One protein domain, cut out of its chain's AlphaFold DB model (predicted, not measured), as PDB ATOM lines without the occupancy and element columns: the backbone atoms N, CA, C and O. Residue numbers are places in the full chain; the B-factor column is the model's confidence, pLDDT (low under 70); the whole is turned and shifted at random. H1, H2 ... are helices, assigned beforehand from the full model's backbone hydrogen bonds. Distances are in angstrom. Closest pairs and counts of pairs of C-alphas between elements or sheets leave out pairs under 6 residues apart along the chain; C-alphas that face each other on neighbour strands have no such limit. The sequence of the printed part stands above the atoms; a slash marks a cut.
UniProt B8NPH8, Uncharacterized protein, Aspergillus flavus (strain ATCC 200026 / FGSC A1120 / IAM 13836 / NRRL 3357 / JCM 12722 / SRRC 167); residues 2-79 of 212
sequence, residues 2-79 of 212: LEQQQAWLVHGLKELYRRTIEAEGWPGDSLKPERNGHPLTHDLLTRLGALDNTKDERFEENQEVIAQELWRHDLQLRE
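What this domain is: This is residues 2 to 79 of the 212 residues of an uncharacterized protein of Aspergillus flavus (strain ATCC 200026 / FGSC A1120 / IAM 13836 / NRRL 3357 / JCM 12722 / SRRC 167) (UniProt B8NPH8). Long helix H1 and short helix H2, packed on its residues 8 to 12, make a small body; the long loop of residues 22 to 40 joins them along the chain and swings out from them, with residues 33 to 38 standing free. Residues 61 to 79, holding helix H3, stick out as a free arm that makes the length. Look for 78 printed residues, all helix in class, in the order H1, H2, H3; the whole is extended, with a radius of gyration of the C-alphas of 18.8 A and spans of 62 by 30 by 20 A.

How they stand to each other: Start at H1, residues 2 to 21: its residues 8 to 12 alone touch H2, residues 41 to 47, closest at the C-alphas of Gly 12 and Leu 45, 5.7 A. The two run the same way at a steep tilt of 49 degrees. H3, residues 63 to 79, is apart from both. In H1, H2 and H3 every O i to N i+4 pair is within hydrogen-bond range.

Where its parts are: Find C-alpha 2 at (-4.648, 50.453, -42.564); H1 runs 29.0 A from there. H2 spans 10.0 A. H3 runs 24.2 A to C-alpha 79 at (14.687, 61.717, -9.208).

The domain as a whole: The C-alphas farthest apart, Arg 35 and Glu 79, are 63.7 A apart. Both links are long, and the printed part has no cut. Residues 53 to 68 and 73 to 79 have pLDDT under 70.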
ATOM      1  N   LEU A   2      -5.376  50.681 -41.302       88.81
ATOM      2  CA  LEU A   2      -4.648  50.453 -42.564       88.81
ATOM      3  C   LEU A   2      -3.243  49.862 -42.354       88.81
ATOM      4  O   LEU A   2      -2.858  48.923 -43.039       88.81
ATOM      5  N   GLU A   3      -2.507  50.366 -41.364       85.12
ATOM      6  CA  GLU A   3      -1.165  49.872 -41.015       85.12
ATOM      7  C   GLU A   3      -1.188  48.394 -40.608       85.12
ATOM      8  O   GLU A   3      -0.318  47.625 -41.000       85.12
ATOM      9  N   GLN A   4      -2.236  47.968 -39.898       86.06
ATOM     10  CA  GLN A   4      -2.425  46.571 -39.512       86.06
ATOM     11  C   GLN A   4      -2.698  45.682 -40.731       86.06
ATOM     12  O   GLN A   4      -2.121  44.606 -40.857       86.06
ATOM     13  N   GLN A   5      -3.509  46.159 -41.680       89.12
ATOM     14  CA  GLN A   5      -3.707  45.456 -42.949       89.12
ATOM     15  C   GLN A   5      -2.397  45.332 -43.734       89.12
ATOM     16  O   GLN A   5      -2.090  44.260 -44.255       89.12
ATOM     17  N   GLN A   6      -1.594  46.397 -43.784       90.19
ATOM     18  CA  GLN A   6      -0.276  46.367 -44.419       90.19
ATOM     19  C   GLN A   6       0.673  45.396 -43.710       90.19
ATOM     20  O   GLN A   6       1.380  44.644 -44.379       90.19
ATOM     21  N   ALA A   7       0.654  45.351 -42.379       88.31
ATOM     22  CA  ALA A   7       1.443  44.405 -41.604       88.31
ATOM     23  C   ALA A   7       1.078  42.948 -41.919       88.31
ATOM     24  O   ALA A   7       1.978  42.140 -42.155       88.31
ATOM     25  N   TRP A   8      -0.215  42.616 -42.006       91.75
ATOM     26  CA  TRP A   8      -0.655  41.272 -42.393       91.75
ATOM     27  C   TRP A   8      -0.202  40.900 -43.804       91.75
ATOM     28  O   TRP A   8       0.272  39.787 -44.021       91.75
ATOM     29  N   LEU A   9      -0.270  41.837 -44.753       94.19
ATOM     30  CA  LEU A   9       0.212  41.613 -46.118       94.19
ATOM     31  C   LEU A   9       1.723  41.361 -46.161       94.19
ATOM     32  O   LEU A   9       2.173  40.418 -46.813       94.19
ATOM     33  N   VAL A  10       2.510  42.167 -45.443       95.12
ATOM     34  CA  VAL A  10       3.966  41.990 -45.354       95.12
ATOM     35  C   VAL A  10       4.309  40.656 -44.691       95.12
ATOM     36  O   VAL A  10       5.223  39.970 -45.145       95.12
ATOM     37  N   HIS A  11       3.576  40.264 -43.650       93.50
ATOM     38  CA  HIS A  11       3.747  38.965 -43.007       93.50
ATOM     39  C   HIS A  11       3.447  37.823 -43.984       93.50
ATOM     40  O   HIS A  11       4.292  36.953 -44.180       93.50
ATOM     41  N   GLY A  12       2.292  37.852 -44.654       94.06
ATOM     42  CA  GLY A  12       1.920  36.837 -45.638       94.06
ATOM     43  C   GLY A  12       2.954  36.696 -46.758       94.06
ATOM     44  O   GLY A  12       3.293  35.580 -47.141       94.06
ATOM     45  N   LEU A  13       3.520  37.810 -47.233       96.38
ATOM     46  CA  LEU A  13       4.581  37.794 -48.242       96.38
ATOM     47  C   LEU A  13       5.873  37.146 -47.723       96.38
ATOM     48  O   LEU A  13       6.492  36.357 -48.438       96.38
ATOM     49  N   LYS A  14       6.275  37.457 -46.485       94.88
ATOM     50  CA  LYS A  14       7.443  36.835 -45.841       94.88
ATOM     51  C   LYS A  14       7.265  35.323 -45.703       94.88
ATOM     52  O   LYS A  14       8.191  34.585 -46.027       94.88
ATOM     53  N   GLU A  15       6.079  34.866 -45.304       94.12
ATOM     54  CA  GLU A  15       5.778  33.433 -45.216       94.12
ATOM     55  C   GLU A  15       5.790  32.749 -46.580       94.12
ATOM     56  O   GLU A  15       6.315  31.643 -46.714       94.12
ATOM     57  N   LEU A  16       5.280  33.413 -47.618       94.69
ATOM     58  CA  LEU A  16       5.339  32.887 -48.978       94.69
ATOM     59  C   LEU A  16       6.784  32.714 -49.449       94.69
ATOM     60  O   LEU A  16       7.137  31.669 -49.995       94.69
ATOM     61  N   TYR A  17       7.628  33.722 -49.213       95.56
ATOM     62  CA  TYR A  17       9.047  33.658 -49.543       95.56
ATOM     63  C   TYR A  17       9.732  32.504 -48.806       95.56
ATOM     64  O   TYR A  17      10.358  31.662 -49.447       95.56
ATOM     65  N   ARG A  18       9.550  32.418 -47.483       95.12
ATOM     66  CA  ARG A  18      10.115  31.356 -46.641       95.12
ATOM     67  C   ARG A  18       9.759  29.964 -47.178       95.12
ATOM     68  O   ARG A  18      10.650  29.168 -47.455       95.12
ATOM     69  N   ARG A  19       8.471  29.710 -47.422       94.00
ATOM     70  CA  ARG A  19       7.967  28.430 -47.952       94.00
ATOM     71  C   ARG A  19       8.525  28.096 -49.330       94.00
ATOM     72  O   ARG A  19       8.915  26.960 -49.576       94.00
ATOM     73  N   THR A  20       8.622  29.094 -50.208       94.38
ATOM     74  CA  THR A  20       9.181  28.912 -51.557       94.38
ATOM     75  C   THR A  20      10.643  28.464 -51.497       94.38
ATOM     76  O   THR A  20      11.035  27.573 -52.247       94.38
ATOM     77  N   ILE A  21      11.442  29.043 -50.594       96.50
ATOM     78  CA  ILE A  21      12.846  28.651 -50.394       96.50
ATOM     79  C   ILE A  21      12.954  27.250 -49.783       96.50
ATOM     80  O   ILE A  21      13.828  26.476 -50.164       96.50
ATOM     81  N   GLU A  22      12.055  26.906 -48.866       95.31
ATOM     82  CA  GLU A  22      12.034  25.603 -48.197       95.31
ATOM     83  C   GLU A  22      11.385  24.486 -49.036       95.31
ATOM     84  O   GLU A  22      11.303  23.345 -48.585       95.31
ATOM     85  N   ALA A  23      10.937  24.793 -50.262       92.12
ATOM     86  CA  ALA A  23      10.128  23.909 -51.106       92.12
ATOM     87  C   ALA A  23       8.853  23.388 -50.406       92.12
ATOM     88  O   ALA A  23       8.271  22.374 -50.806       92.12
ATOM     89  N   GLU A  24       8.385  24.110 -49.386       87.06
ATOM     90  CA  GLU A  24       7.078  23.903 -48.785       87.06
ATOM     91  C   GLU A  24       6.034  24.463 -49.753       87.06
ATOM     92  O   GLU A  24       6.002  25.653 -50.067       87.06
ATOM     93  N   GLY A  25       5.177  23.585 -50.268       88.62
ATOM     94  CA  GLY A  25       4.089  23.988 -51.146       88.62
ATOM     95  C   GLY A  25       3.039  24.857 -50.446       88.62
ATOM     96  O   GLY A  25       3.145  25.253 -49.279       88.62
ATOM     97  N   TRP A  26       1.960  25.121 -51.180       92.31
ATOM     98  CA  TRP A  26       0.796  25.804 -50.632       92.31
ATOM     99  C   TRP A  26       0.199  25.019 -49.442       92.31
ATOM    100  O   TRP A  26       0.001  23.806 -49.555       92.31
ATOM    101  N   PRO A  27      -0.094  25.672 -48.300       87.56
ATOM    102  CA  PRO A  27      -0.691  24.995 -47.155       87.56
ATOM    103  C   PRO A  27      -2.136  24.550 -47.428       87.56
ATOM    104  O   PRO A  27      -3.052  25.364 -47.564       87.56
ATOM    105  N   GLY A  28      -2.349  23.232 -47.403       88.31
ATOM    106  CA  GLY A  28      -3.659  22.598 -47.563       88.31
ATOM    107  C   GLY A  28      -4.199  22.670 -48.993       88.31
ATOM    108  O   GLY A  28      -3.458  22.859 -49.953       88.31
ATOM    109  N   ASP A  29      -5.514  22.513 -49.135       90.50
ATOM    110  CA  ASP A  29      -6.180  22.608 -50.434       90.50
ATOM    111  C   ASP A  29      -6.126  24.020 -51.024       90.50
ATOM    112  O   ASP A  29      -6.109  25.027 -50.295       90.50
ATOM    113  N   SER A  30      -6.184  24.068 -52.357       90.75
ATOM    114  CA  SER A  30      -6.327  25.301 -53.130       90.75
ATOM    115  C   SER A  30      -7.547  26.100 -52.668       90.75
ATOM    116  O   SER A  30      -8.624  25.547 -52.424       90.75
ATOM    117  N   LEU A  31      -7.374  27.413 -52.537       91.88
ATOM    118  CA  LEU A  31      -8.451  28.307 -52.129       91.88
ATOM    119  C   LEU A  31      -9.490  28.461 -53.239       91.88
ATOM    120  O   LEU A  31      -9.171  28.452 -54.429       91.88
ATOM    121  N   LYS A  32     -10.752  28.638 -52.837       91.00
ATOM    122  CA  LYS A  32     -11.836  28.896 -53.783       91.00
ATOM    123  C   LYS A  32     -11.647  30.290 -54.393       91.00
ATOM    124  O   LYS A  32     -11.513  31.252 -53.638       91.00
ATOM    125  N   PRO A  33     -11.631  30.418 -55.728       92.12
ATOM    126  CA  PRO A  33     -11.602  31.723 -56.363       92.12
ATOM    127  C   PRO A  33     -12.941  32.437 -56.156       92.12
ATOM    128  O   PRO A  33     -14.009  31.828 -56.249       92.12
ATOM    129  N   GLU A  34     -12.876  33.740 -55.903       90.50
ATOM    130  CA  GLU A  34     -14.041  34.616 -55.867       90.50
ATOM    131  C   GLU A  34     -14.531  34.936 -57.288       90.50
ATOM    132  O   GLU A  34     -13.958  34.512 -58.293       90.50
ATOM    133  N   ARG A  35     -15.598  35.740 -57.400       90.81
ATOM    134  CA  ARG A  35     -16.152  36.176 -58.702       90.81
ATOM    135  C   ARG A  35     -15.132  36.861 -59.623       90.81
ATOM    136  O   ARG A  35     -15.366  36.938 -60.823       90.81
ATOM    137  N   ASN A  36     -14.038  37.377 -59.066       88.44
ATOM    138  CA  ASN A  36     -12.941  38.018 -59.793       88.44
ATOM    139  C   ASN A  36     -11.830  37.036 -60.224       88.44
ATOM    140  O   ASN A  36     -10.832  37.481 -60.780       88.44
ATOM    141  N   GLY A  37     -11.974  35.732 -59.962       91.94
ATOM    142  CA  GLY A  37     -10.993  34.705 -60.323       91.94
ATOM    143  C   GLY A  37      -9.823  34.555 -59.347       91.94
ATOM    144  O   GLY A  37      -8.959  33.711 -59.574       91.94
ATOM    145  N   HIS A  38      -9.791  35.321 -58.254       91.44
ATOM    146  CA  HIS A  38      -8.734  35.264 -57.244       91.44
ATOM    147  C   HIS A  38      -9.313  34.881 -55.881       91.44
ATOM    148  O   HIS A  38     -10.449  35.244 -55.582       91.44
ATOM    149  N   PRO A  39      -8.576  34.142 -55.038       92.25
ATOM    150  CA  PRO A  39      -9.048  33.846 -53.694       92.25
ATOM    151  C   PRO A  39      -9.105  35.115 -52.838       92.25
ATOM    152  O   PRO A  39      -8.372  36.082 -53.071       92.25
ATOM    153  N   LEU A  40      -9.969  35.101 -51.825       92.00
ATOM    154  CA  LEU A  40     -10.090  36.204 -50.884       92.00
ATOM    155  C   LEU A  40      -8.762  36.417 -50.138       92.00
ATOM    156  O   LEU A  40      -8.156  35.470 -49.634       92.00
ATOM    157  N   THR A  41      -8.318  37.673 -50.024       92.06
ATOM    158  CA  THR A  41      -7.071  38.030 -49.322       92.06
ATOM    159  C   THR A  41      -7.058  37.532 -47.880       92.06
ATOM    160  O   THR A  41      -6.027  37.076 -47.398       92.06
ATOM    161  N   HIS A  42      -8.209  37.577 -47.211       92.25
ATOM    162  CA  HIS A  42      -8.380  37.015 -45.877       92.25
ATOM    163  C   HIS A  42      -8.007  35.524 -45.841       92.25
ATOM    164  O   HIS A  42      -7.147  35.128 -45.066       92.25
ATOM    165  N   ASP A  43      -8.572  34.713 -46.736       91.25
ATOM    166  CA  ASP A  43      -8.353  33.263 -46.740       91.25
ATOM    167  C   ASP A  43      -6.903  32.898 -47.068       91.25
ATOM    168  O   ASP A  43      -6.354  31.957 -46.490       91.25
ATOM    169  N   LEU A  44      -6.259  33.672 -47.953       93.12
ATOM    170  CA  LEU A  44      -4.823  33.568 -48.223       93.12
ATOM    171  C   LEU A  44      -4.014  33.778 -46.944       93.12
ATOM    172  O   LEU A  44      -3.196  32.937 -46.580       93.12
ATOM    173  N   LEU A  45      -4.251  34.892 -46.254       93.38
ATOM    174  CA  LEU A  45      -3.490  35.257 -45.065       93.38
ATOM    175  C   LEU A  45      -3.772  34.319 -43.883       93.38
ATOM    176  O   LEU A  45      -2.840  33.963 -43.171       93.38
ATOM    177  N   THR A  46      -5.006  33.844 -43.705       91.00
ATOM    178  CA  THR A  46      -5.338  32.816 -42.704       91.00
ATOM    179  C   THR A  46      -4.620  31.501 -43.001       91.00
ATOM    180  O   THR A  46      -4.027  30.909 -42.102       91.00
ATOM    181  N   ARG A  47      -4.610  31.038 -44.259       90.75
ATOM    182  CA  ARG A  47      -3.885  29.814 -44.652       90.75
ATOM    183  C   ARG A  47      -2.380  29.928 -44.445       90.75
ATOM    184  O   ARG A  47      -1.743  28.950 -44.064       90.75
ATOM    185  N   LEU A  48      -1.824  31.110 -44.694       91.56
ATOM    186  CA  LEU A  48      -0.414  31.408 -44.458       91.56
ATOM    187  C   LEU A  48      -0.077  31.568 -42.968       91.56
ATOM    188  O   LEU A  48       1.102  31.636 -42.641       91.56
ATOM    189  N   GLY A  49      -1.072  31.609 -42.074       88.25
ATOM    190  CA  GLY A  49      -0.872  31.861 -40.644       88.25
ATOM    191  C   GLY A  49      -0.574  33.326 -40.309       88.25
ATOM    192  O   GLY A  49      -0.127  33.625 -39.210       88.25
ATOM    193  N   ALA A  50      -0.810  34.250 -41.245       87.25
ATOM    194  CA  ALA A  50      -0.639  35.689 -41.037       87.25
ATOM    195  C   ALA A  50      -1.850  36.340 -40.342       87.25
ATOM    196  O   ALA A  50      -1.715  37.403 -39.736       87.25
ATOM    197  N   LEU A  51      -3.027  35.711 -40.435       84.75
ATOM    198  CA  LEU A  51      -4.224  36.048 -39.665       84.75
ATOM    199  C   LEU A  51      -4.476  34.902 -38.684       84.75
ATOM    200  O   LEU A  51      -5.043  33.874 -39.053       84.75
ATOM    201  N   ASP A  52      -3.991  35.047 -37.453       72.38
ATOM    202  CA  ASP A  52      -4.227  34.080 -36.384       72.38
ATOM    203  C   ASP A  52      -5.680  34.211 -35.893       72.38
ATOM    204  O   ASP A  52      -6.002  35.056 -35.064       72.38
ATOM    205  N   ASN A  53      -6.578  33.336 -36.350       57.12
ATOM    206  CA  ASN A  53      -7.977  33.322 -35.886       57.12
ATOM    207  C   ASN A  53      -8.119  32.832 -34.423       57.12
ATOM    208  O   ASN A  53      -9.219  32.811 -33.877       57.12
ATOM    209  N   THR A  54      -7.021  32.370 -33.812       51.66
ATOM    210  CA  THR A  54      -6.975  31.764 -32.469       51.66
ATOM    211  C   THR A  54      -6.020  32.466 -31.507       51.66
ATOM    212  O   THR A  54      -5.939  32.070 -30.346       51.66
ATOM    213  N   LYS A  55      -5.262  33.465 -31.971       51.38
ATOM    214  CA  LYS A  55      -4.373  34.269 -31.131       51.38
ATOM    215  C   LYS A  55      -4.671  35.732 -31.382       51.38
ATOM    216  O   LYS A  55      -4.095  36.369 -32.254       51.38
ATOM    217  N   ASP A  56      -5.551  36.237 -30.537       46.00
ATOM    218  CA  ASP A  56      -5.872  37.646 -30.324       46.00
ATOM    219  C   ASP A  56      -4.680  38.441 -29.737       46.00
ATOM    220  O   ASP A  56      -4.839  39.392 -28.987       46.00
ATOM    221  N   GLU A  57      -3.446  38.020 -30.016       48.72
ATOM    222  CA  GLU A  57      -2.236  38.546 -29.402       48.72
ATOM    223  C   GLU A  57      -1.111  38.466 -30.429       48.72
ATOM    224  O   GLU A  57      -0.698  37.366 -30.802       48.72
ATOM    225  N   ARG A  58      -0.611  39.633 -30.857       48.75
ATOM    226  CA  ARG A  58       0.665  39.902 -31.571       48.75
ATOM    227  C   ARG A  58       0.542  40.810 -32.793       48.75
ATOM    228  O   ARG A  58       1.267  40.654 -33.772       48.75
ATOM    229  N   PHE A  59      -0.293  41.838 -32.706       50.41
ATOM    230  CA  PHE A  59       0.047  43.104 -33.363       50.41
ATOM    231  C   PHE A  59      -0.408  44.314 -32.544       50.41
ATOM    232  O   PHE A  59      -0.768  45.349 -33.092       50.41
ATOM    233  N   GLU A  60      -0.416  44.178 -31.220       50.00
ATOM    234  CA  GLU A  60      -0.414  45.333 -30.337       50.00
ATOM    235  C   GLU A  60       1.053  45.551 -29.974       50.00
ATOM    236  O   GLU A  60       1.661  44.762 -29.250       50.00
ATOM    237  N   GLU A  61       1.669  46.560 -30.584       54.06
ATOM    238  CA  GLU A  61       2.838  47.195 -29.993       54.06
ATOM    239  C   GLU A  61       2.404  47.585 -28.581       54.06
ATOM    240  O   GLU A  61       1.572  48.475 -28.414       54.06
ATOM    241  N   ASN A  62       2.822  46.767 -27.611       52.28
ATOM    242  CA  ASN A  62       2.206  46.660 -26.301       52.28
ATOM    243  C   ASN A  62       2.100  48.068 -25.700       52.28
ATOM    244  O   ASN A  62       3.119  48.657 -25.329       52.28
ATOM    245  N   GLN A  63       0.889  48.639 -25.653       56.41
ATOM    246  CA  GLN A  63       0.681  49.981 -25.097       56.41
ATOM    247  C   GLN A  63       1.202  50.036 -23.663       56.41
ATOM    248  O   GLN A  63       1.657  51.078 -23.213       56.41
ATOM    249  N   GLU A  64       1.216  48.891 -22.982       61.03
ATOM    250  CA  GLU A  64       1.814  48.695 -21.672       61.03
ATOM    251  C   GLU A  64       3.334  48.878 -21.676       61.03
ATOM    252  O   GLU A  64       3.856  49.447 -20.731       61.03
ATOM    253  N   VAL A  65       4.053  48.470 -22.726       66.69
ATOM    254  CA  VAL A  65       5.510  48.669 -22.847       66.69
ATOM    255  C   VAL A  65       5.828  50.129 -23.152       66.69
ATOM    256  O   VAL A  65       6.724  50.689 -22.529       66.69
ATOM    257  N   ILE A  66       5.070  50.777 -24.044       68.94
ATOM    258  CA  ILE A  66       5.231  52.217 -24.308       68.94
ATOM    259  C   ILE A  66       4.853  53.031 -23.065       68.94
ATOM    260  O   ILE A  66       5.571  53.954 -22.692       68.94
ATOM    261  N   ALA A  67       3.764  52.672 -22.383       67.38
ATOM    262  CA  ALA A  67       3.357  53.309 -21.140       67.38
ATOM    263  C   ALA A  67       4.390  53.069 -20.038       67.38
ATOM    264  O   ALA A  67       4.771  54.013 -19.360       67.38
ATOM    265  N   GLN A  68       4.883  51.843 -19.864       69.25
ATOM    266  CA  GLN A  68       5.897  51.513 -18.865       69.25
ATOM    267  C   GLN A  68       7.208  52.252 -19.133       69.25
ATOM    268  O   GLN A  68       7.829  52.734 -18.191       69.25
ATOM    269  N   GLU A  69       7.597  52.406 -20.396       72.06
ATOM    270  CA  GLU A  69       8.759  53.200 -20.782       72.06
ATOM    271  C   GLU A  69       8.537  54.701 -20.528       72.06
ATOM    272  O   GLU A  69       9.425  55.375 -20.004       72.06
ATOM    273  N   LEU A  70       7.327  55.213 -20.784       73.75
ATOM    274  CA  LEU A  70       6.940  56.592 -20.475       73.75
ATOM    275  C   LEU A  70       6.936  56.855 -18.958       73.75
ATOM    276  O   LEU A  70       7.496  57.852 -18.510       73.75
ATOM    277  N   TRP A  71       6.376  55.942 -18.159       71.44
ATOM    278  CA  TRP A  71       6.394  56.001 -16.693       71.44
ATOM    279  C   TRP A  71       7.820  55.900 -16.140       71.44
ATOM    280  O   TRP A  71       8.172  56.610 -15.200       71.44
ATOM    281  N   ARG A  72       8.671  55.053 -16.733       70.00
ATOM    282  CA  ARG A  72      10.084  54.919 -16.351       70.00
ATOM    283  C   ARG A  72      10.862  56.208 -16.621       70.00
ATOM    284  O   ARG A  72      11.695  56.592 -15.804       70.00
ATOM    285  N   HIS A  73      10.579  56.879 -17.734       65.81
ATOM    286  CA  HIS A  73      11.203  58.152 -18.084       65.81
ATOM    287  C   HIS A  73      10.679  59.322 -17.225       65.81
ATOM    288  O   HIS A  73      11.457  60.189 -16.829       65.81
ATOM    289  N   ASP A  74       9.389  59.327 -16.872       61.78
ATOM    290  CA  ASP A  74       8.776  60.336 -15.991       61.78
ATOM    291  C   ASP A  74       9.334  60.279 -14.553       61.78
ATOM    292  O   ASP A  74       9.647  61.308 -13.953       61.78
ATOM    293  N   LEU A  75       9.566  59.072 -14.020       59.47
ATOM    294  CA  LEU A  75      10.176  58.886 -12.698       59.47
ATOM    295  C   LEU A  75      11.650  59.316 -12.658       59.47
ATOM    296  O   LEU A  75      12.083  59.917 -11.677       59.47
ATOM    297  N   GLN A  76      12.405  59.091 -13.737       58.41
ATOM    298  CA  GLN A  76      13.798  59.543 -13.827       58.41
ATOM    299  C   GLN A  76      13.904  61.071 -13.825       58.41
ATOM    300  O   GLN A  76      14.778  61.616 -13.156       58.41
ATOM    301  N   LEU A  77      12.986  61.784 -14.489       55.56
ATOM    302  CA  LEU A  77      12.973  63.253 -14.493       55.56
ATOM    303  C   LEU A  77      12.729  63.854 -13.095       55.56
ATOM    304  O   LEU A  77      13.158  64.971 -12.809       55.56
ATOM    305  N   ARG A  78      12.046  63.105 -12.224       49.62
ATOM    306  CA  ARG A  78      11.695  63.510 -10.858       49.62
ATOM    307  C   ARG A  78      12.778  63.163  -9.835       49.62
ATOM    308  O   ARG A  78      12.950  63.913  -8.880       49.62
ATOM    309  N   GLU A  79      13.548  62.100 -10.060       47.56
ATOM    310  CA  GLU A  79      14.687  61.717  -9.208       47.56
ATOM    311  C   GLU A  79      15.950  62.570  -9.438       47.56
ATOM    312  O   GLU A  79      16.796  62.652  -8.551       47.56
TER     313      GLU A  79